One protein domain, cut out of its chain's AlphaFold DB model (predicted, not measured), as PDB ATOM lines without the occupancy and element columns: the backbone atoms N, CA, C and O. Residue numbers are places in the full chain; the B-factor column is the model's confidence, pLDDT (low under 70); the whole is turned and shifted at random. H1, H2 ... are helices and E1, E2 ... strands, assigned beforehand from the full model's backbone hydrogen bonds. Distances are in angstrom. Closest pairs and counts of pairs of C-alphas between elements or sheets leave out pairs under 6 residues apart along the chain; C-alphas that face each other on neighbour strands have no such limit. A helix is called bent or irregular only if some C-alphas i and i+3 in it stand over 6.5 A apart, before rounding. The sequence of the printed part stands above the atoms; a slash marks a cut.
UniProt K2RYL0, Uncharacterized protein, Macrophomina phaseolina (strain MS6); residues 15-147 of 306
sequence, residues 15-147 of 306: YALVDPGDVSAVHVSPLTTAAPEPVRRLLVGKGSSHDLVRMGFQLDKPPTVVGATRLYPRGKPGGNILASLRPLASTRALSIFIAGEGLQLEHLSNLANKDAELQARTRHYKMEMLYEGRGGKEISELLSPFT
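AT A GLANCE: This is residues 15 to 147 of the 306 residues of an uncharacterized protein of Macrophomina phaseolina (strain MS6) (UniProt K2RYL0). A twisted three-stranded sheet, E2, E3 and E5, makes one lobe with H3 packed along E2 and H1 only grazing the sheet. The second lobe is a tiny two-stranded sheet, E1 and E4, with H2 and H5 packed on it, and a long loop, residues 114 to 126, runs between H3 and the short H4. The printed part has 133 residues, with five named helices and five named strands in the order E1 E2 H1 E3 E4 H2 E5 H3 H4 H5. Both sheets are antiparallel, the larger in the order E2 - E3 - E5, and the class is mixed, helices and strands. The whole is only just compact, close to loose, with a radius of gyration of the C-alphas of 16.8 A and spans of 42 by 39 by 29 A.

HOW THE PARTS SIT: Begin at E3, residues 52 to 59, the inner strand of a sheet that is twisted, its C-alphas up to 4.0 A off the best plane. E2, residues 23 to 29, is its antiparallel neighbour at 163 degrees; look for N 27 and O 56, 2.8 A apart. E5, residues 93 to 99, is the other antiparallel neighbour at 159 degrees, with N 55 and O 96 at 2.8 A. H3, residues 105 to 113, is on this sheet at a height of 7.7 A, over E2 and along the strands at 19 degrees on the local plane; the closest C-alphas of H3 and E2 are those of Ala 112 and Val 26, 4.8 A apart. H1, residues 37 to 43, only grazes the sheet; its closest C-alpha pair with E5 is Leu 43 and Ala 99, 6.1 A. Now find E1, residues 15 to 17, and E4, residues 64 to 67, antiparallel at 151 degrees, with N 15 and O 66 at 2.8 A. The closest C-alphas of E4 and H2, residues 76 to 90, are those of Val 65 and Ala 89, 6.0 A apart. H2 and H5, residues 140 to 146, touch at a steep tilt of 66 degrees, opposite ways, closest at C-alphas 86 and 143, 6.3 A. H4, residues 127 to 130, is apart from E4 and H2, for instance. In H1 and H3 every O i to N i+4 pair is within hydrogen-bond range, against 9 of 11 in H2 and 1 of 3 in H5, where 3 of 4 O i to N i+3 pairs are; H4 is too short for an i+4 pair.

IN THESE COORDINATES: Find C-alpha 52 at (146.054, 62.753, 21.291); from there E3 runs 22.2 A to C-alpha 59. E5 is 20.0 A long and E2 17.2 A. H2 starts at C-alpha 76, (115.317, 50.200, 27.784), and spans 22.0 A. H2 and H5 are only just irregular: C-alphas 84 and 87 are 6.7 A apart, and 142 and 145 are 6.8 A apart. H3 measures 12.3 A, H5 10.4 A, H1 10.1 A, E4 9.9 A, E1 6.0 A and H4 5.4 A. H5 ends at C-alpha 146, (119.131, 55.930, 39.024).

THE WHOLE: The two C-alphas farthest apart are those of Gly 75 and Glu 106, 46.5 A. The printed part has no cut, and the link from H3 to H4, 13 residues, is long. Mean pLDDT of the printed part is 77.7; look for values under 70 at residues 46 to 49, 69 to 73, 115 to 136, 142 and 145 to 147.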
ATOM      1  N   TYR A  15     124.553  68.391  27.035       80.62
ATOM      2  CA  TYR A  15     125.710  69.213  27.363       80.62
ATOM      3  C   TYR A  15     126.121  68.990  28.812       80.62
ATOM      4  O   TYR A  15     125.280  68.941  29.703       80.62
ATOM      5  N   ALA A  16     127.429  68.904  29.041       84.69
ATOM      6  CA  ALA A  16     128.011  69.099  30.359       84.69
ATOM      7  C   ALA A  16     128.452  70.561  30.468       84.69
ATOM      8  O   ALA A  16     129.367  71.019  29.768       84.69
ATOM      9  N   LEU A  17     127.753  71.309  31.311       84.50
ATOM     10  CA  LEU A  17     128.117  72.660  31.679       84.50
ATOM     11  C   LEU A  17     129.049  72.588  32.890       84.50
ATOM     12  O   LEU A  17     128.730  71.967  33.898       84.50
ATOM     13  N   VAL A  18     130.214  73.204  32.749       85.94
ATOM     14  CA  VAL A  18     131.193  73.360  33.823       85.94
ATOM     15  C   VAL A  18     131.247  74.850  34.105       85.94
ATOM     16  O   VAL A  18     131.521  75.617  33.176       85.94
ATOM     17  N   ASP A  19     130.932  75.246  35.337       84.00
ATOM     18  CA  ASP A  19     131.179  76.608  35.791       84.00
ATOM     19  C   ASP A  19     132.695  76.777  35.956       84.00
ATOM     20  O   ASP A  19     133.323  75.974  36.649       84.00
ATOM     21  N   PRO A  20     133.309  77.778  35.313       83.38
ATOM     22  CA  PRO A  20     134.713  78.086  35.527       83.38
ATOM     23  C   PRO A  20     135.117  78.257  36.995       83.38
ATOM     24  O   PRO A  20     136.220  77.864  37.356       83.38
ATOM     25  N   GLY A  21     134.231  78.804  37.834       84.00
ATOM     26  CA  GLY A  21     134.488  78.982  39.264       84.00
ATOM     27  C   GLY A  21     134.527  77.674  40.056       84.00
ATOM     28  O   GLY A  21     135.003  77.675  41.184       84.00
ATOM     29  N   ASP A  22     134.053  76.569  39.474       88.62
ATOM     30  CA  ASP A  22     134.130  75.235  40.066       88.62
ATOM     31  C   ASP A  22     135.345  74.434  39.554       88.62
ATOM     32  O   ASP A  22     135.491  73.270  39.919       88.62
ATOM     33  N   VAL A  23     136.203  75.001  38.694       89.94
ATOM     34  CA  VAL A  23     137.422  74.336  38.202       89.94
ATOM     35  C   VAL A  23     138.571  74.613  39.167       89.94
ATOM     36  O   VAL A  23     139.082  75.726  39.220       89.94
ATOM     37  N   SER A  24     139.008  73.586  39.892       91.12
ATOM     38  CA  SER A  24     140.064  73.706  40.901       91.12
ATOM     39  C   SER A  24     141.473  73.559  40.321       91.12
ATOM     40  O   SER A  24     142.430  74.064  40.894       91.12
ATOM     41  N   ALA A  25     141.617  72.799  39.231       90.69
ATOM     42  CA  ALA A  25     142.889  72.606  38.540       90.69
ATOM     43  C   ALA A  25     142.667  72.153  37.095       90.69
ATOM     44  O   ALA A  25     141.718  71.415  36.790       90.69
ATOM     45  N   VAL A  26     143.589  72.527  36.210       91.06
ATOM     46  CA  VAL A  26     143.630  72.049  34.825       91.06
ATOM     47  C   VAL A  26     144.978  71.388  34.552       91.06
ATOM     48  O   VAL A  26     146.038  71.915  34.871       91.06
ATOM     49  N   HIS A  27     144.950  70.213  33.930       91.62
ATOM     50  CA  HIS A  27     146.146  69.450  33.591       91.62
ATOM     51  C   HIS A  27     146.175  69.154  32.100       91.62
ATOM     52  O   HIS A  27     145.197  68.662  31.540       91.62
ATOM     53  N   VAL A  28     147.308  69.394  31.447       91.62
ATOM     54  CA  VAL A  28     147.492  69.077  30.028       91.62
ATOM     55  C   VAL A  28     148.562  68.006  29.897       91.62
ATOM     56  O   VAL A  28     149.680  68.156  30.377       91.62
ATOM     57  N   SER A  29     148.202  66.906  29.243       91.50
ATOM     58  CA  SER A  29     149.100  65.818  28.884       91.50
ATOM     59  C   SER A  29     149.245  65.817  27.357       91.50
ATOM     60  O   SER A  29     148.289  65.463  26.660       91.50
ATOM     61  N   PRO A  30     150.400  66.260  26.833       81.06
ATOM     62  CA  PRO A  30     150.588  66.592  25.418       81.06
ATOM     63  C   PRO A  30     150.604  65.386  24.480       81.06
ATOM     64  O   PRO A  30     150.434  65.543  23.279       81.06
ATOM     65  N   LEU A  31     150.783  64.185  25.022       81.75
ATOM     66  CA  LEU A  31     150.771  62.956  24.255       81.75
ATOM     67  C   LEU A  31     150.217  61.843  25.129       81.75
ATOM     68  O   LEU A  31     150.836  61.454  26.121       81.75
ATOM     69  N   THR A  32     149.036  61.337  24.788       78.00
ATOM     70  CA  THR A  32     148.394  60.293  25.573       78.00
ATOM     71  C   THR A  32     147.957  59.101  24.730       78.00
ATOM     72  O   THR A  32     147.184  59.194  23.779       78.00
ATOM     73  N   THR A  33     148.413  57.922  25.139       78.00
ATOM     74  CA  THR A  33     147.900  56.632  24.660       78.00
ATOM     75  C   THR A  33     146.756  56.115  25.539       78.00
ATOM     76  O   THR A  33     146.084  55.147  25.189       78.00
ATOM     77  N   ALA A  34     146.487  56.789  26.664       81.56
ATOM     78  CA  ALA A  34     145.499  56.389  27.664       81.56
ATOM     79  C   ALA A  34     144.052  56.754  27.286       81.56
ATOM     80  O   ALA A  34     143.132  56.554  28.080       81.56
ATOM     81  N   ALA A  35     143.823  57.298  26.089       84.81
ATOM     82  CA  ALA A  35     142.480  57.570  25.604       84.81
ATOM     83  C   ALA A  35     141.661  56.264  25.503       84.81
ATOM     84  O   ALA A  35     142.174  55.244  25.029       84.81
ATOM     85  N   PRO A  36     140.380  56.252  25.907       86.69
ATOM     86  CA  PRO A  36     139.516  55.097  25.689       86.69
ATOM     87  C   PRO A  36     139.438  54.728  24.201       86.69
ATOM     88  O   PRO A  36     139.382  55.606  23.343       86.69
ATOM     89  N   GLU A  37     139.397  53.432  23.887       86.44
ATOM     90  CA  GLU A  37     139.294  52.924  22.507       86.44
ATOM     91  C   GLU A  37     138.187  53.592  21.666       86.44
ATOM     92  O   GLU A  37     138.462  53.990  20.533       86.44
ATOM     93  N   PRO A  38     136.961  53.806  22.188       84.06
ATOM     94  CA  PRO A  38     135.921  54.505  21.435       84.06
ATOM     95  C   PRO A  38     136.309  55.938  21.054       84.06
ATOM     96  O   PRO A  38     136.009  56.387  19.953       84.06
ATOM     97  N   VAL A  39     137.005  56.640  21.952       84.44
ATOM     98  CA  VAL A  39     137.470  58.016  21.738       84.44
ATOM     99  C   VAL A  39     138.596  58.037  20.713       84.44
ATOM    100  O   VAL A  39     138.568  58.853  19.796       84.44
ATOM    101  N   ARG A  40     139.542  57.095  20.820       85.38
ATOM    102  CA  ARG A  40     140.604  56.916  19.825       85.38
ATOM    103  C   ARG A  40     140.026  56.717  18.438       85.38
ATOM    104  O   ARG A  40     140.364  57.480  17.556       85.38
ATOM    105  N   ARG A  41     139.092  55.783  18.253       84.88
ATOM    106  CA  ARG A  41     138.484  55.523  16.935       84.88
ATOM    107  C   ARG A  41     137.731  56.717  16.349       84.88
ATOM    108  O   ARG A  41     137.584  56.787  15.134       84.88
ATOM    109  N   LEU A  42     137.202  57.595  17.203       84.00
ATOM    110  CA  LEU A  42     136.433  58.764  16.782       84.00
ATOM    111  C   LEU A  42     137.333  59.942  16.394       84.00
ATOM    112  O   LEU A  42     137.040  60.629  15.421       84.00
ATOM    113  N   LEU A  43     138.407  60.180  17.150       81.69
ATOM    114  CA  LEU A  43     139.322  61.308  16.931       81.69
ATOM    115  C   LEU A  43     140.477  60.962  15.988       81.69
ATOM    116  O   LEU A  43     140.933  61.797  15.217       81.69
ATOM    117  N   VAL A  44     140.946  59.726  16.067       80.06
ATOM    118  CA  VAL A  44     142.013  59.163  15.255       80.06
ATOM    119  C   VAL A  44     141.316  58.285  14.225       80.06
ATOM    120  O   VAL A  44     140.948  57.140  14.498       80.06
ATOM    121  N   GLY A  45     141.010  58.863  13.063       72.12
ATOM    122  CA  GLY A  45     140.372  58.134  11.968       72.12
ATOM    123  C   GLY A  45     141.143  56.857  11.611       72.12
ATOM    124  O   GLY A  45     142.310  56.691  11.967       72.12
ATOM    125  N   LYS A  46     140.501  55.923  10.895       58.19
ATOM    126  CA  LYS A  46     141.151  54.669  10.472       58.19
ATOM    127  C   LYS A  46     142.435  54.975   9.687       58.19
ATOM    128  O   LYS A  46     142.362  55.321   8.514       58.19
ATOM    129  N   GLY A  47     143.587  54.802  10.332       57.84
ATOM    130  CA  GLY A  47     144.902  54.920   9.707       57.84
ATOM    131  C   GLY A  47     145.659  56.218   9.976       57.84
ATOM    132  O   GLY A  47     146.780  56.327   9.489       57.84
ATOM    133  N   SER A  48     145.123  57.169  10.750       63.25
ATOM    134  CA  SER A  48     145.962  58.265  11.238       63.25
ATOM    135  C   SER A  48     146.643  57.880  12.549       63.25
ATOM    136  O   SER A  48     146.087  57.160  13.370       63.25
ATOM    137  N   SER A  49     147.889  58.299  12.736       63.84
ATOM    138  CA  SER A  49     148.643  58.119  13.979       63.84
ATOM    139  C   SER A  49     148.707  59.445  14.731       63.84
ATOM    140  O   SER A  49     149.782  59.864  15.146       63.84
ATOM    141  N   HIS A  50     147.587  60.172  14.805       70.50
ATOM    142  CA  HIS A  50     147.608  61.479  15.449       70.50
ATOM    143  C   HIS A  50     147.822  61.328  16.949       70.50
ATOM    144  O   HIS A  50     147.129  60.564  17.628       70.50
ATOM    145  N   ASP A  51     148.745  62.136  17.446       84.12
ATOM    146  CA  ASP A  51     148.962  62.346  18.861       84.12
ATOM    147  C   ASP A  51     147.682  62.907  19.481       84.12
ATOM    148  O   ASP A  51     147.124  63.901  19.015       84.12
ATOM    149  N   LEU A  52     147.171  62.237  20.512       90.56
ATOM    150  CA  LEU A  52     146.054  62.753  21.291       90.56
ATOM    151  C   LEU A  52     146.595  63.552  22.466       90.56
ATOM    152  O   LEU A  52     147.389  63.048  23.260       90.56
ATOM    153  N   VAL A  53     146.094  64.771  22.617       91.06
ATOM    154  CA  VAL A  53     146.326  65.602  23.795       91.06
ATOM    155  C   VAL A  53     145.183  65.356  24.771       91.06
ATOM    156  O   VAL A  53     144.010  65.454  24.400       91.06
ATOM    157  N   ARG A  54     145.500  65.043  26.029       92.69
ATOM    158  CA  ARG A  54     144.502  64.953  27.101       92.69
ATOM    159  C   ARG A  54     144.515  66.230  27.916       92.69
ATOM    160  O   ARG A  54     145.539  66.588  28.485       92.69
ATOM    161  N   MET A  55     143.352  66.852  28.051       92.00
ATOM    162  CA  MET A  55     143.116  67.939  28.989       92.00
ATOM    163  C   MET A  55     142.227  67.435  30.126       92.00
ATOM    164  O   MET A  55     141.080  67.045  29.906       92.00
ATOM    165  N   GLY A  56     142.784  67.373  31.329       92.62
ATOM    166  CA  GLY A  56     142.099  67.020  32.563       92.62
ATOM    167  C   GLY A  56     141.615  68.265  33.299       92.62
ATOM    168  O   GLY A  56     142.338  69.252  33.370       92.62
ATOM    169  N   PHE A  57     140.416  68.197  33.862       92.38
ATOM    170  CA  PHE A  57     139.844  69.226  34.727       92.38
ATOM    171  C   PHE A  57     139.503  68.573  36.053       92.38
ATOM    172  O   PHE A  57     138.757  67.588  36.071       92.38
ATOM    173  N   GLN A  58     140.035  69.122  37.133       94.19
ATOM    174  CA  GLN A  58     139.598  68.815  38.481       94.19
ATOM    175  C   GLN A  58     138.550  69.853  38.881       94.19
ATOM    176  O   GLN A  58     138.733  71.044  38.636       94.19
ATOM    177  N   LEU A  59     137.433  69.388  39.430       93.25
ATOM    178  CA  LEU A  59     136.286  70.215  39.765       93.25
ATOM    179  C   LEU A  59     135.961  70.124  41.258       93.25
ATOM    180  O   LEU A  59     135.911  69.026  41.822       93.25
ATOM    181  N   ASP A  60     135.646  71.261  41.867       93.38
ATOM    182  CA  ASP A  60     135.145  71.339  43.240       93.38
ATOM    183  C   ASP A  60     133.699  70.842  43.325       93.38
ATOM    184  O   ASP A  60     133.313  70.133  44.266       93.38
ATOM    185  N   LYS A  61     132.906  71.152  42.294       92.00
ATOM    186  CA  LYS A  61     131.528  70.684  42.131       92.00
ATOM    187  C   LYS A  61     131.368  69.863  40.851       92.00
ATOM    188  O   LYS A  61     132.051  70.114  39.862       92.00
ATOM    189  N   PRO A  62     130.482  68.853  40.852       91.19
ATOM    190  CA  PRO A  62     130.209  68.092  39.641       91.19
ATOM    191  C   PRO A  62     129.603  68.976  38.539       91.19
ATOM    192  O   PRO A  62     128.931  69.963  38.847       91.19
ATOM    193  N   PRO A  63     129.793  68.621  37.255       90.19
ATOM    194  CA  PRO A  63     129.262  69.404  36.151       90.19
ATOM    195  C   PRO A  63     127.735  69.306  36.084       90.19
ATOM    196  O   PRO A  63     127.139  68.243  36.284       90.19
ATOM    197  N   THR A  64     127.099  70.404  35.692       87.12
ATOM    198  CA  THR A  64     125.662  70.445  35.439       87.12
ATOM    199  C   THR A  64     125.376  69.808  34.084       87.12
ATOM    200  O   THR A  64     125.783  70.318  33.037       87.12
ATOM    201  N   VAL A  65     124.661  68.683  34.070       85.50
ATOM    202  CA  VAL A  65     124.219  68.064  32.815       85.50
ATOM    203  C   VAL A  65     122.915  68.720  32.377       85.50
ATOM    204  O   VAL A  65     121.933  68.748  33.122       85.50
ATOM    205  N   VAL A  66     122.903  69.244  31.155       82.75
ATOM    206  CA  VAL A  66     121.778  69.984  30.585       82.75
ATOM    207  C   VAL A  66     121.342  69.307  29.299       82.75
ATOM    208  O   VAL A  66     122.150  69.065  28.403       82.75
ATOM    209  N   GLY A  67     120.048  69.034  29.201       79.00
ATOM    210  CA  GLY A  67     119.425  68.356  28.072       79.00
ATOM    211  C   GLY A  67     118.212  69.111  27.542       79.00
ATOM    212  O   GLY A  67     117.663  70.002  28.201       79.00
ATOM    213  N   ALA A  68     117.741  68.699  26.367       72.44
ATOM    214  CA  ALA A  68     116.391  69.028  25.938       72.44
ATOM    215  C   ALA A  68     115.363  68.480  26.946       72.44
ATOM    216  O   ALA A  68     115.526  67.408  27.526       72.44
ATOM    217  N   THR A  69     114.250  69.189  27.123       64.81
ATOM    218  CA  THR A  69     113.197  68.882  28.113       64.81
ATOM    219  C   THR A  69     112.501  67.529  27.944       64.81
ATOM    220  O   THR A  69     111.745  67.115  28.819       64.81
ATOM    221  N   ARG A  70     112.726  66.828  26.828       64.69
ATOM    222  CA  ARG A  70     112.019  65.592  26.459       64.69
ATOM    223  C   ARG A  70     112.871  64.330  26.595       64.69
ATOM    224  O   ARG A  70     112.635  63.357  25.883       64.69
ATOM    225  N   LEU A  71     113.815  64.300  27.531       63.84
ATOM    226  CA  LEU A  71     114.556  63.080  27.874       63.84
ATOM    227  C   LEU A  71     113.733  62.161  28.787       63.84
ATOM    228  O   LEU A  71     114.162  61.784  29.871       63.84
ATOM    229  N   TYR A  72     112.528  61.797  28.356       66.00
ATOM    230  CA  TYR A  72     111.800  60.710  28.998       66.00
ATOM    231  C   TYR A  72     112.228  59.404  28.334       66.00
ATOM    232  O   TYR A  72     112.003  59.243  27.129       66.00
ATOM    233  N   PRO A  73     112.848  58.464  29.069       65.94
ATOM    234  CA  PRO A  73     113.303  57.214  28.490       65.94
ATOM    235  C   PRO A  73     112.085  56.389  28.062       65.94
ATOM    236  O   PRO A  73     111.459  55.697  28.863       65.94
ATOM    237  N   ARG A  74     111.730  56.447  26.775       75.56
ATOM    238  CA  ARG A  74     110.699  55.589  26.178       75.56
ATOM    239  C   ARG A  74     111.294  54.208  25.892       75.56
ATOM    240  O   ARG A  74     111.524  53.838  24.748       75.56
ATOM    241  N   GLY A  75     111.596  53.468  26.958       77.25
ATOM    242  CA  GLY A  75     112.093  52.091  26.900       77.25
ATOM    243  C   GLY A  75     113.542  51.903  27.356       77.25
ATOM    244  O   GLY A  75     114.240  52.843  27.740       77.25
ATOM    245  N   LYS A  76     113.994  50.642  27.302       76.19
ATOM    246  CA  LYS A  76     115.317  50.200  27.784       76.19
ATOM    247  C   LYS A  76     116.498  51.001  27.202       76.19
ATOM    248  O   LYS A  76     117.370  51.368  27.985       76.19
ATOM    249  N   PRO A  77     116.547  51.332  25.893       72.75
ATOM    250  CA  PRO A  77     117.671  52.084  25.332       72.75
ATOM    251  C   PRO A  77     117.816  53.484  25.943       72.75
ATOM    252  O   PRO A  77     118.917  53.878  26.308       72.75
ATOM    253  N   GLY A  78     116.703  54.203  26.130       73.12
ATOM    254  CA  GLY A  78     116.717  55.524  26.762       73.12
ATOM    255  C   GLY A  78     117.153  55.466  28.227       73.12
ATOM    256  O   GLY A  78     117.921  56.313  28.674       73.12
ATOM    257  N   GLY A  79     116.721  54.432  28.959       77.12
ATOM    258  CA  GLY A  79     117.157  54.202  30.339       77.12
ATOM    259  C   GLY A  79     118.662  53.949  30.443       77.12
ATOM    260  O   GLY A  79     119.321  54.523  31.305       77.12
ATOM    261  N   ASN A  80     119.225  53.160  29.522       75.69
ATOM    262  CA  ASN A  80     120.666  52.896  29.475       75.69
ATOM    263  C   ASN A  80     121.478  54.164  29.178       75.69
ATOM    264  O   ASN A  80     122.536  54.358  29.773       75.69
ATOM    265  N   ILE A  81     120.975  55.042  28.302       76.38
ATOM    266  CA  ILE A  81     121.613  56.334  28.022       76.38
ATOM    267  C   ILE A  81     121.638  57.187  29.293       76.38
ATOM    268  O   ILE A  81     122.711  57.621  29.700       76.38
ATOM    269  N   LEU A  82     120.507  57.366  29.983       76.56
ATOM    270  CA  LEU A  82     120.474  58.141  31.230       76.56
ATOM    271  C   LEU A  82     121.380  57.544  32.316       76.56
ATOM    272  O   LEU A  82     122.129  58.273  32.963       76.56
ATOM    273  N   ALA A  83     121.392  56.217  32.459       79.25
ATOM    274  CA  ALA A  83     122.300  55.533  33.375       79.25
ATOM    275  C   ALA A  83     123.778  55.788  33.024       79.25
ATOM    276  O   ALA A  83     124.595  55.980  33.922       79.25
ATOM    277  N   SER A  84     124.122  55.856  31.732       79.81
ATOM    278  CA  SER A  84     125.484  56.161  31.270       79.81
ATOM    279  C   SER A  84     125.911  57.617  31.491       79.81
ATOM    280  O   SER A  84     127.106  57.892  31.567       79.81
ATOM    281  N   LEU A  85     124.961  58.547  31.650       82.69
ATOM    282  CA  LEU A  85     125.233  59.956  31.971       82.69
ATOM    283  C   LEU A  85     125.421  60.196  33.465       82.69
ATOM    284  O   LEU A  85     125.926  61.239  33.872       82.69
ATOM    285  N   ARG A  86     125.023  59.245  34.306       83.81
ATOM    286  CA  ARG A  86     125.135  59.400  35.751       83.81
ATOM    287  C   ARG A  86     126.579  59.611  36.230       83.81
ATOM    288  O   ARG A  86     126.771  60.545  37.003       83.81
ATOM    289  N   PRO A  87     127.590  58.834  35.781       87.31
ATOM    290  CA  PRO A  87     128.979  59.095  36.153       87.31
ATOM    291  C   PRO A  87     129.404  60.526  35.825       87.31
ATOM    292  O   PRO A  87     130.112  61.140  36.614       87.31
ATOM    293  N   LEU A  88     128.914  61.077  34.708       86.69
ATOM    294  CA  LEU A  88     129.191  62.448  34.296       86.69
ATOM    295  C   LEU A  88     128.586  63.467  35.271       86.69
ATOM    296  O   LEU A  88     129.284  64.385  35.673       86.69
ATOM    297  N   ALA A  89     127.342  63.280  35.713       87.56
ATOM    298  CA  ALA A  89     126.692  64.176  36.677       87.56
ATOM    299  C   ALA A  89     127.262  64.090  38.106       87.56
ATOM    300  O   ALA A  89     126.935  64.920  38.948       87.56
ATOM    301  N   SER A  90     128.084  63.081  38.408       89.69
ATOM    302  CA  SER A  90     128.716  62.907  39.722       89.69
ATOM    303  C   SER A  90     130.233  63.089  39.716       89.69
ATOM    304  O   SER A  90     130.853  63.052  40.778       89.69
ATOM    305  N   THR A  91     130.856  63.220  38.542       93.31
ATOM    306  CA  THR A  91     132.315  63.254  38.455       93.31
ATOM    307  C   THR A  91     132.863  64.600  38.902       93.31
ATOM    308  O   THR A  91     132.315  65.649  38.582       93.31
ATOM    309  N   ARG A  92     133.993  64.555  39.604       95.12
ATOM    310  CA  ARG A  92     134.829  65.722  39.918       95.12
ATOM    311  C   ARG A  92     136.096  65.778  39.074       95.12
ATOM    312  O   ARG A  92     136.911  66.669  39.243       95.12
ATOM    313  N   ALA A  93     136.266  64.814  38.175       94.19
ATOM    314  CA  ALA A  93     137.367  64.772  37.234       94.19
ATOM    315  C   ALA A  93     136.802  64.601  35.824       94.19
ATOM    316  O   ALA A  93     136.149  63.599  35.513       94.19
ATOM    317  N   LEU A  94     137.047  65.581  34.962       92.62
ATOM    318  CA  LEU A  94     136.739  65.497  33.540       92.62
ATOM    319  C   LEU A  94     138.026  65.332  32.751       92.62
ATOM    320  O   LEU A  94     139.087  65.821  33.125       92.62
ATOM    321  N   SER A  95     137.954  64.595  31.654       92.75
ATOM    322  CA  SER A  95     139.069  64.460  30.727       92.75
ATOM    323  C   SER A  95     138.548  64.577  29.312       92.75
ATOM    324  O   SER A  95     137.619  63.874  28.917       92.75
ATOM    325  N   ILE A  96     139.162  65.477  28.561       90.25
ATOM    326  CA  ILE A  96     138.905  65.691  27.146       90.25
ATOM    327  C   ILE A  96     140.114  65.193  26.402       90.25
ATOM    328  O   ILE A  96     141.248  65.454  26.798       90.25
ATOM    329  N   PHE A  97     139.854  64.519  25.300       90.56
ATOM    330  CA  PHE A  97     140.880  64.145  24.354       90.56
ATOM    331  C   PHE A  97     140.681  64.994  23.109       90.56
ATOM    332  O   PHE A  97     139.555  65.142  22.630       90.56
ATOM    333  N   ILE A  98     141.765  65.585  22.630       89.31
ATOM    334  CA  ILE A  98     141.783  66.455  21.462       89.31
ATOM    335  C   ILE A  98     142.814  65.883  20.495       89.31
ATOM    336  O   ILE A  98     143.886  65.452  20.921       89.31
ATOM    337  N   ALA A  99     142.487  65.851  19.205       88.31
ATOM    338  CA  ALA A  99     143.475  65.532  18.184       88.31
ATOM    339  C   ALA A  99     144.558  66.622  18.180       88.31
ATOM    340  O   ALA A  99     144.240  67.809  18.138       88.31
ATOM    341  N   GLY A 100     145.824  66.221  18.269       82.75
ATOM    342  CA  GLY A 100     146.964  67.132  18.361       82.75
ATOM    343  C   GLY A 100     147.314  67.829  17.046       82.75
ATOM    344  O   GLY A 100     148.085  68.785  17.054       82.75
ATOM    345  N   GLU A 101     146.748  67.394  15.916       80.88
ATOM    346  CA  GLU A 101     147.008  68.017  14.617       80.88
ATOM    347  C   GLU A 101     146.562  69.489  14.609       80.88
ATOM    348  O   GLU A 101     145.404  69.813  14.866       80.88
ATOM    349  N   GLY A 102     147.505  70.395  14.328       73.06
ATOM    350  CA  GLY A 102     147.253  71.840  14.289       73.06
ATOM    351  C   GLY A 102     147.018  72.482  15.657       73.06
ATOM    352  O   GLY A 102     146.625  73.648  15.731       73.06
ATOM    353  N   LEU A 103     147.249  71.745  16.744       81.31
ATOM    354  CA  LEU A 103     146.979  72.222  18.085       81.31
ATOM    355  C   LEU A 103     148.218  72.908  18.672       81.31
ATOM    356  O   LEU A 103     149.253  72.285  18.896       81.31
ATOM    357  N   GLN A 104     148.105  74.207  18.950       86.50
ATOM    358  CA  GLN A 104     149.157  74.978  19.618       86.50
ATOM    359  C   GLN A 104     149.197  74.609  21.102       86.50
ATOM    360  O   GLN A 104     148.525  75.218  21.937       86.50
ATOM    361  N   LEU A 105     149.967  73.571  21.423       85.19
ATOM    362  CA  LEU A 105     150.082  73.018  22.770       85.19
ATOM    363  C   LEU A 105     150.485  74.078  23.805       85.19
ATOM    364  O   LEU A 105     149.997  74.057  24.928       85.19
ATOM    365  N   GLU A 106     151.303  75.047  23.398       86.25
ATOM    366  CA  GLU A 106     151.718  76.206  24.192       86.25
ATOM    367  C   GLU A 106     150.517  76.962  24.774       86.25
ATOM    368  O   GLU A 106     150.497  77.306  25.953       86.25
ATOM    369  N   HIS A 107     149.463  77.156  23.976       85.19
ATOM    370  CA  HIS A 107     148.250  77.842  24.413       85.19
ATOM    371  C   HIS A 107     147.439  77.012  25.410       85.19
ATOM    372  O   HIS A 107     146.860  77.578  26.337       85.19
ATOM    373  N   LEU A 108     147.417  75.683  25.264       83.81
ATOM    374  CA  LEU A 108     146.773  74.810  26.248       83.81
ATOM    375  C   LEU A 108     147.554  74.760  27.556       83.81
ATOM    376  O   LEU A 108     146.948  74.809  28.622       83.81
ATOM    377  N   SER A 109     148.881  74.688  27.488       85.19
ATOM    378  CA  SER A 109     149.744  74.744  28.667       85.19
ATOM    379  C   SER A 109     149.590  76.082  29.388       85.19
ATOM    380  O   SER A 109     149.447  76.112  30.605       85.19
ATOM    381  N   ASN A 110     149.505  77.188  28.646       84.06
ATOM    382  CA  ASN A 110     149.216  78.504  29.214       84.06
ATOM    383  C   ASN A 110     147.824  78.568  29.855       84.06
ATOM    384  O   ASN A 110     147.665  79.242  30.866       84.06
ATOM    385  N   LEU A 111     146.825  77.873  29.300       80.06
ATOM    386  CA  LEU A 111     145.508  77.752  29.929       80.06
ATOM    387  C   LEU A 111     145.590  76.979  31.250       80.06
ATOM    388  O   LEU A 111     144.970  77.390  32.223       80.06
ATOM    389  N   ALA A 112     146.364  75.892  31.282       83.44
ATOM    390  CA  ALA A 112     146.547  75.071  32.474       83.44
ATOM    391  C   ALA A 112     147.287  75.810  33.594       83.44
ATOM    392  O   ALA A 112     146.913  75.700  34.749       83.44
ATOM    393  N   ASN A 113     148.293  76.612  33.243       79.62
ATOM    394  CA  ASN A 113     149.085  77.373  34.211       79.62
ATOM    395  C   ASN A 113     148.348  78.604  34.765       79.62
ATOM    396  O   ASN A 113     148.778  79.190  35.756       79.62
ATOM    397  N   LYS A 114     147.252  79.031  34.126       70.25
ATOM    398  CA  LYS A 114     146.422  80.158  34.571       70.25
ATOM    399  C   LYS A 114     145.331  79.700  35.541       70.25
ATOM    400  O   LYS A 114     144.178  80.100  35.386       70.25
ATOM    401  N   ASP A 115     145.724  78.931  36.561       56.12
ATOM    402  CA  ASP A 115     144.871  78.389  37.638       56.12
ATOM    403  C   ASP A 115     143.898  79.417  38.269       56.12
ATOM    404  O   ASP A 115     142.941  79.035  38.928       56.12
ATOM    405  N   ALA A 116     144.095  80.725  38.063       47.62
ATOM    406  CA  ALA A 116     143.367  81.790  38.749       47.62
ATOM    407  C   ALA A 116     142.358  82.607  37.911       47.62
ATOM    408  O   ALA A 116     141.655  83.438  38.482       47.62
ATOM    409  N   GLU A 117     142.246  82.436  36.586       56.00
ATOM    410  CA  GLU A 117     141.441  83.374  35.770       56.00
ATOM    411  C   GLU A 117     140.618  82.740  34.646       56.00
ATOM    412  O   GLU A 117     140.330  83.367  33.621       56.00
ATOM    413  N   LEU A 118     140.103  81.529  34.854       60.84
ATOM    414  CA  LEU A 118     138.886  81.148  34.141       60.84
ATOM    415  C   LEU A 118     137.719  81.971  34.726       60.84
ATOM    416  O   LEU A 118     136.843  81.463  35.407       60.84
ATOM    417  N   GLN A 119     137.709  83.290  34.514       59.09
ATOM    418  CA  GLN A 119     136.589  84.123  34.924       59.09
ATOM    419  C   GLN A 119     135.464  83.958  33.910       59.09
ATOM    420  O   GLN A 119     135.603  84.237  32.713       59.09
ATOM    421  N   ALA A 120     134.312  83.513  34.402       55.69
ATOM    422  CA  ALA A 120     133.083  83.525  33.642       55.69
ATOM    423  C   ALA A 120     132.766  84.970  33.229       55.69
ATOM    424  O   ALA A 120     132.283  85.772  34.026       55.69
ATOM    425  N   ARG A 121     132.996  85.323  31.959       57.38
ATOM    426  CA  ARG A 121     132.408  86.541  31.393       57.38
ATOM    427  C   ARG A 121     130.890  86.368  31.465       57.38
ATOM    428  O   ARG A 121     130.302  85.637  30.667       57.38
ATOM    429  N   THR A 122     130.271  87.035  32.436       51.41
ATOM    430  CA  THR A 122     128.874  86.913  32.905       51.41
ATOM    431  C   THR A 122     127.802  86.958  31.812       51.41
ATOM    432  O   THR A 122     126.664  86.561  32.040       51.41
ATOM    433  N   ARG A 123     128.141  87.386  30.591       54.47
ATOM    434  CA  ARG A 123     127.216  87.479  29.453       54.47
ATOM    435  C   ARG A 123     127.079  86.193  28.627       54.47
ATOM    436  O   ARG A 123     126.159  86.113  27.819       54.47
ATOM    437  N   HIS A 124     127.934  85.184  28.817       52.75
ATOM    438  CA  HIS A 124     127.957  83.993  27.951       52.75
ATOM    439  C   HIS A 124     127.200  82.764  28.490       52.75
ATOM    440  O   HIS A 124     127.122  81.755  27.793       52.75
ATOM    441  N   TYR A 125     126.597  82.850  29.682       54.66
ATOM    442  CA  TYR A 125     126.012  81.702  30.399       54.66
ATOM    443  C   TYR A 125     124.486  81.627  30.390       54.66
ATOM    444  O   TYR A 125     123.908  80.829  31.126       54.66
ATOM    445  N   LYS A 126     123.791  82.412  29.560       61.66
ATOM    446  CA  LYS A 126     122.349  82.194  29.416       61.66
ATOM    447  C   LYS A 126     122.131  80.825  28.774       61.66
ATOM    448  O   LYS A 126     122.395  80.661  27.586       61.66
ATOM    449  N   MET A 127     121.650  79.857  29.562       59.78
ATOM    450  CA  MET A 127     121.241  78.507  29.132       59.78
ATOM    451  C   MET A 127     120.384  78.534  27.860       59.78
ATOM    452  O   MET A 127     120.470  77.641  27.021       59.78
ATOM    453  N   GLU A 128     119.606  79.603  27.703       60.94
ATOM    454  CA  GLU A 128     118.836  79.940  26.511       60.94
ATOM    455  C   GLU A 128     119.695  79.914  25.236       60.94
ATOM    456  O   GLU A 128     119.294  79.293  24.262       60.94
ATOM    457  N   MET A 129     120.913  80.467  25.235       60.22
ATOM    458  CA  MET A 129     121.788  80.477  24.051       60.22
ATOM    459  C   MET A 129     122.291  79.087  23.645       60.22
ATOM    460  O   MET A 129     122.593  78.870  22.475       60.22
ATOM    461  N   LEU A 130     122.390  78.135  24.580       62.16
ATOM    462  CA  LEU A 130     122.840  76.773  24.262       62.16
ATOM    463  C   LEU A 130     121.791  75.969  23.489       62.16
ATOM    464  O   LEU A 130     122.146  74.992  22.838       62.16
ATOM    465  N   TYR A 131     120.531  76.403  23.535       59.97
ATOM    466  CA  TYR A 131     119.396  75.747  22.891       59.97
ATOM    467  C   TYR A 131     118.569  76.718  22.038       59.97
ATOM    468  O   TYR A 131     117.361  76.533  21.917       59.97
ATOM    469  N   GLU A 132     119.188  77.762  21.474       64.62
ATOM    470  CA  GLU A 132     118.512  78.718  20.570       64.62
ATOM    471  C   GLU A 132     117.236  79.341  21.180       64.62
ATOM    472  O   GLU A 132     116.215  79.503  20.521       64.62
ATOM    473  N   GLY A 133     117.249  79.621  22.482       62.44
ATOM    474  CA  GLY A 133     116.110  80.163  23.225       62.44
ATOM    475  C   GLY A 133     115.076  79.126  23.677       62.44
ATOM    476  O   GLY A 133     114.125  79.481  24.364       62.44
ATOM    477  N   ARG A 134     115.250  77.831  23.374       60.34
ATOM    478  CA  ARG A 134     114.261  76.778  23.692       60.34
ATOM    479  C   ARG A 134     114.326  76.234  25.124       60.34
ATOM    480  O   ARG A 134     113.633  75.269  25.434       60.34
ATOM    481  N   GLY A 135     115.142  76.839  25.988       60.25
ATOM    482  CA  GLY A 135     115.198  76.516  27.416       60.25
ATOM    483  C   GLY A 135     115.704  75.100  27.698       60.25
ATOM    484  O   GLY A 135     114.926  74.209  28.047       60.25
ATOM    485  N   GLY A 136     117.020  74.894  27.576       68.31
ATOM    486  CA  GLY A 136     117.658  73.708  28.144       68.31
ATOM    487  C   GLY A 136     117.343  73.610  29.634       68.31
ATOM    488  O   GLY A 136     117.378  74.623  30.333       68.31
ATOM    489  N   LYS A 137     117.009  72.410  30.111       73.19
ATOM    490  CA  LYS A 137     116.809  72.169  31.542       73.19
ATOM    491  C   LYS A 137     117.960  71.356  32.087       73.19
ATOM    492  O   LYS A 137     118.478  70.459  31.417       73.19
ATOM    493  N   GLU A 138     118.338  71.680  33.309       79.88
ATOM    494  CA  GLU A 138     119.153  70.789  34.109       79.88
ATOM    495  C   GLU A 138     118.406  69.459  34.284       79.88
ATOM    496  O   GLU A 138     117.204  69.438  34.553       79.88
ATOM    497  N   ILE A 139     119.106  68.346  34.065       77.31
ATOM    498  CA  ILE A 139     118.508  67.003  34.115       77.31
ATOM    499  C   ILE A 139     118.953  66.206  35.340       77.31
ATOM    500  O   ILE A 139     118.718  65.002  35.403       77.31
ATOM    501  N   SER A 140     119.584  66.854  36.319       76.44
ATOM    502  CA  SER A 140     120.048  66.226  37.561       76.44
ATOM    503  C   SER A 140     118.912  65.513  38.303       76.44
ATOM    504  O   SER A 140     119.072  64.361  38.707       76.44
ATOM    505  N   GLU A 141     117.725  66.121  38.365       75.38
ATOM    506  CA  GLU A 141     116.519  65.498  38.929       75.38
ATOM    507  C   GLU A 141     116.125  64.205  38.200       75.38
ATOM    508  O   GLU A 141     115.791  63.214  38.847       75.38
ATOM    509  N   LEU A 142     116.230  64.166  36.867       68.88
ATOM    510  CA  LEU A 142     115.930  62.970  36.065       68.88
ATOM    511  C   LEU A 142     116.961  61.853  36.269       68.88
ATOM    512  O   LEU A 142     116.654  60.681  36.052       68.88
ATOM    513  N   LEU A 143     118.180  62.202  36.683       70.88
ATOM    514  CA  LEU A 143     119.246  61.248  36.990       70.88
ATOM    515  C   LEU A 143     119.154  60.708  38.429       70.88
ATOM    516  O   LEU A 143     119.695  59.636  38.710       70.88
ATOM    517  N   SER A 144     118.438  61.398  39.324       73.75
ATOM    518  CA  SER A 144     118.294  61.030  40.741       73.75
ATOM    519  C   SER A 144     117.705  59.628  41.010       73.75
ATOM    520  O   SER A 144     118.238  58.942  41.893       73.75
ATOM    521  N   PRO A 145     116.711  59.105  40.252       67.88
ATOM    522  CA  PRO A 145     116.123  57.787  40.517       67.88
ATOM    523  C   PRO A 145     117.065  56.631  40.172       67.88
ATOM    524  O   PRO A 145     116.866  55.502  40.611       67.88
ATOM    525  N   PHE A 146     118.107  56.905  39.387       58.88
ATOM    526  CA  PHE A 146     119.131  55.930  39.024       58.88
ATOM    527  C   PHE A 146     120.268  55.886  40.041       58.88
ATOM    528  O   PHE A 146     121.324  55.318  39.748       58.88
ATOM    529  N   THR A 147     120.075  56.473  41.229       51.75
ATOM    530  CA  THR A 147     120.925  56.223  42.387       51.75
ATOM    531  C   THR A 147     120.981  54.718  42.617       51.75
ATOM    532  O   THR A 147     120.022  54.071  43.024       51.75
TER     533      THR A 147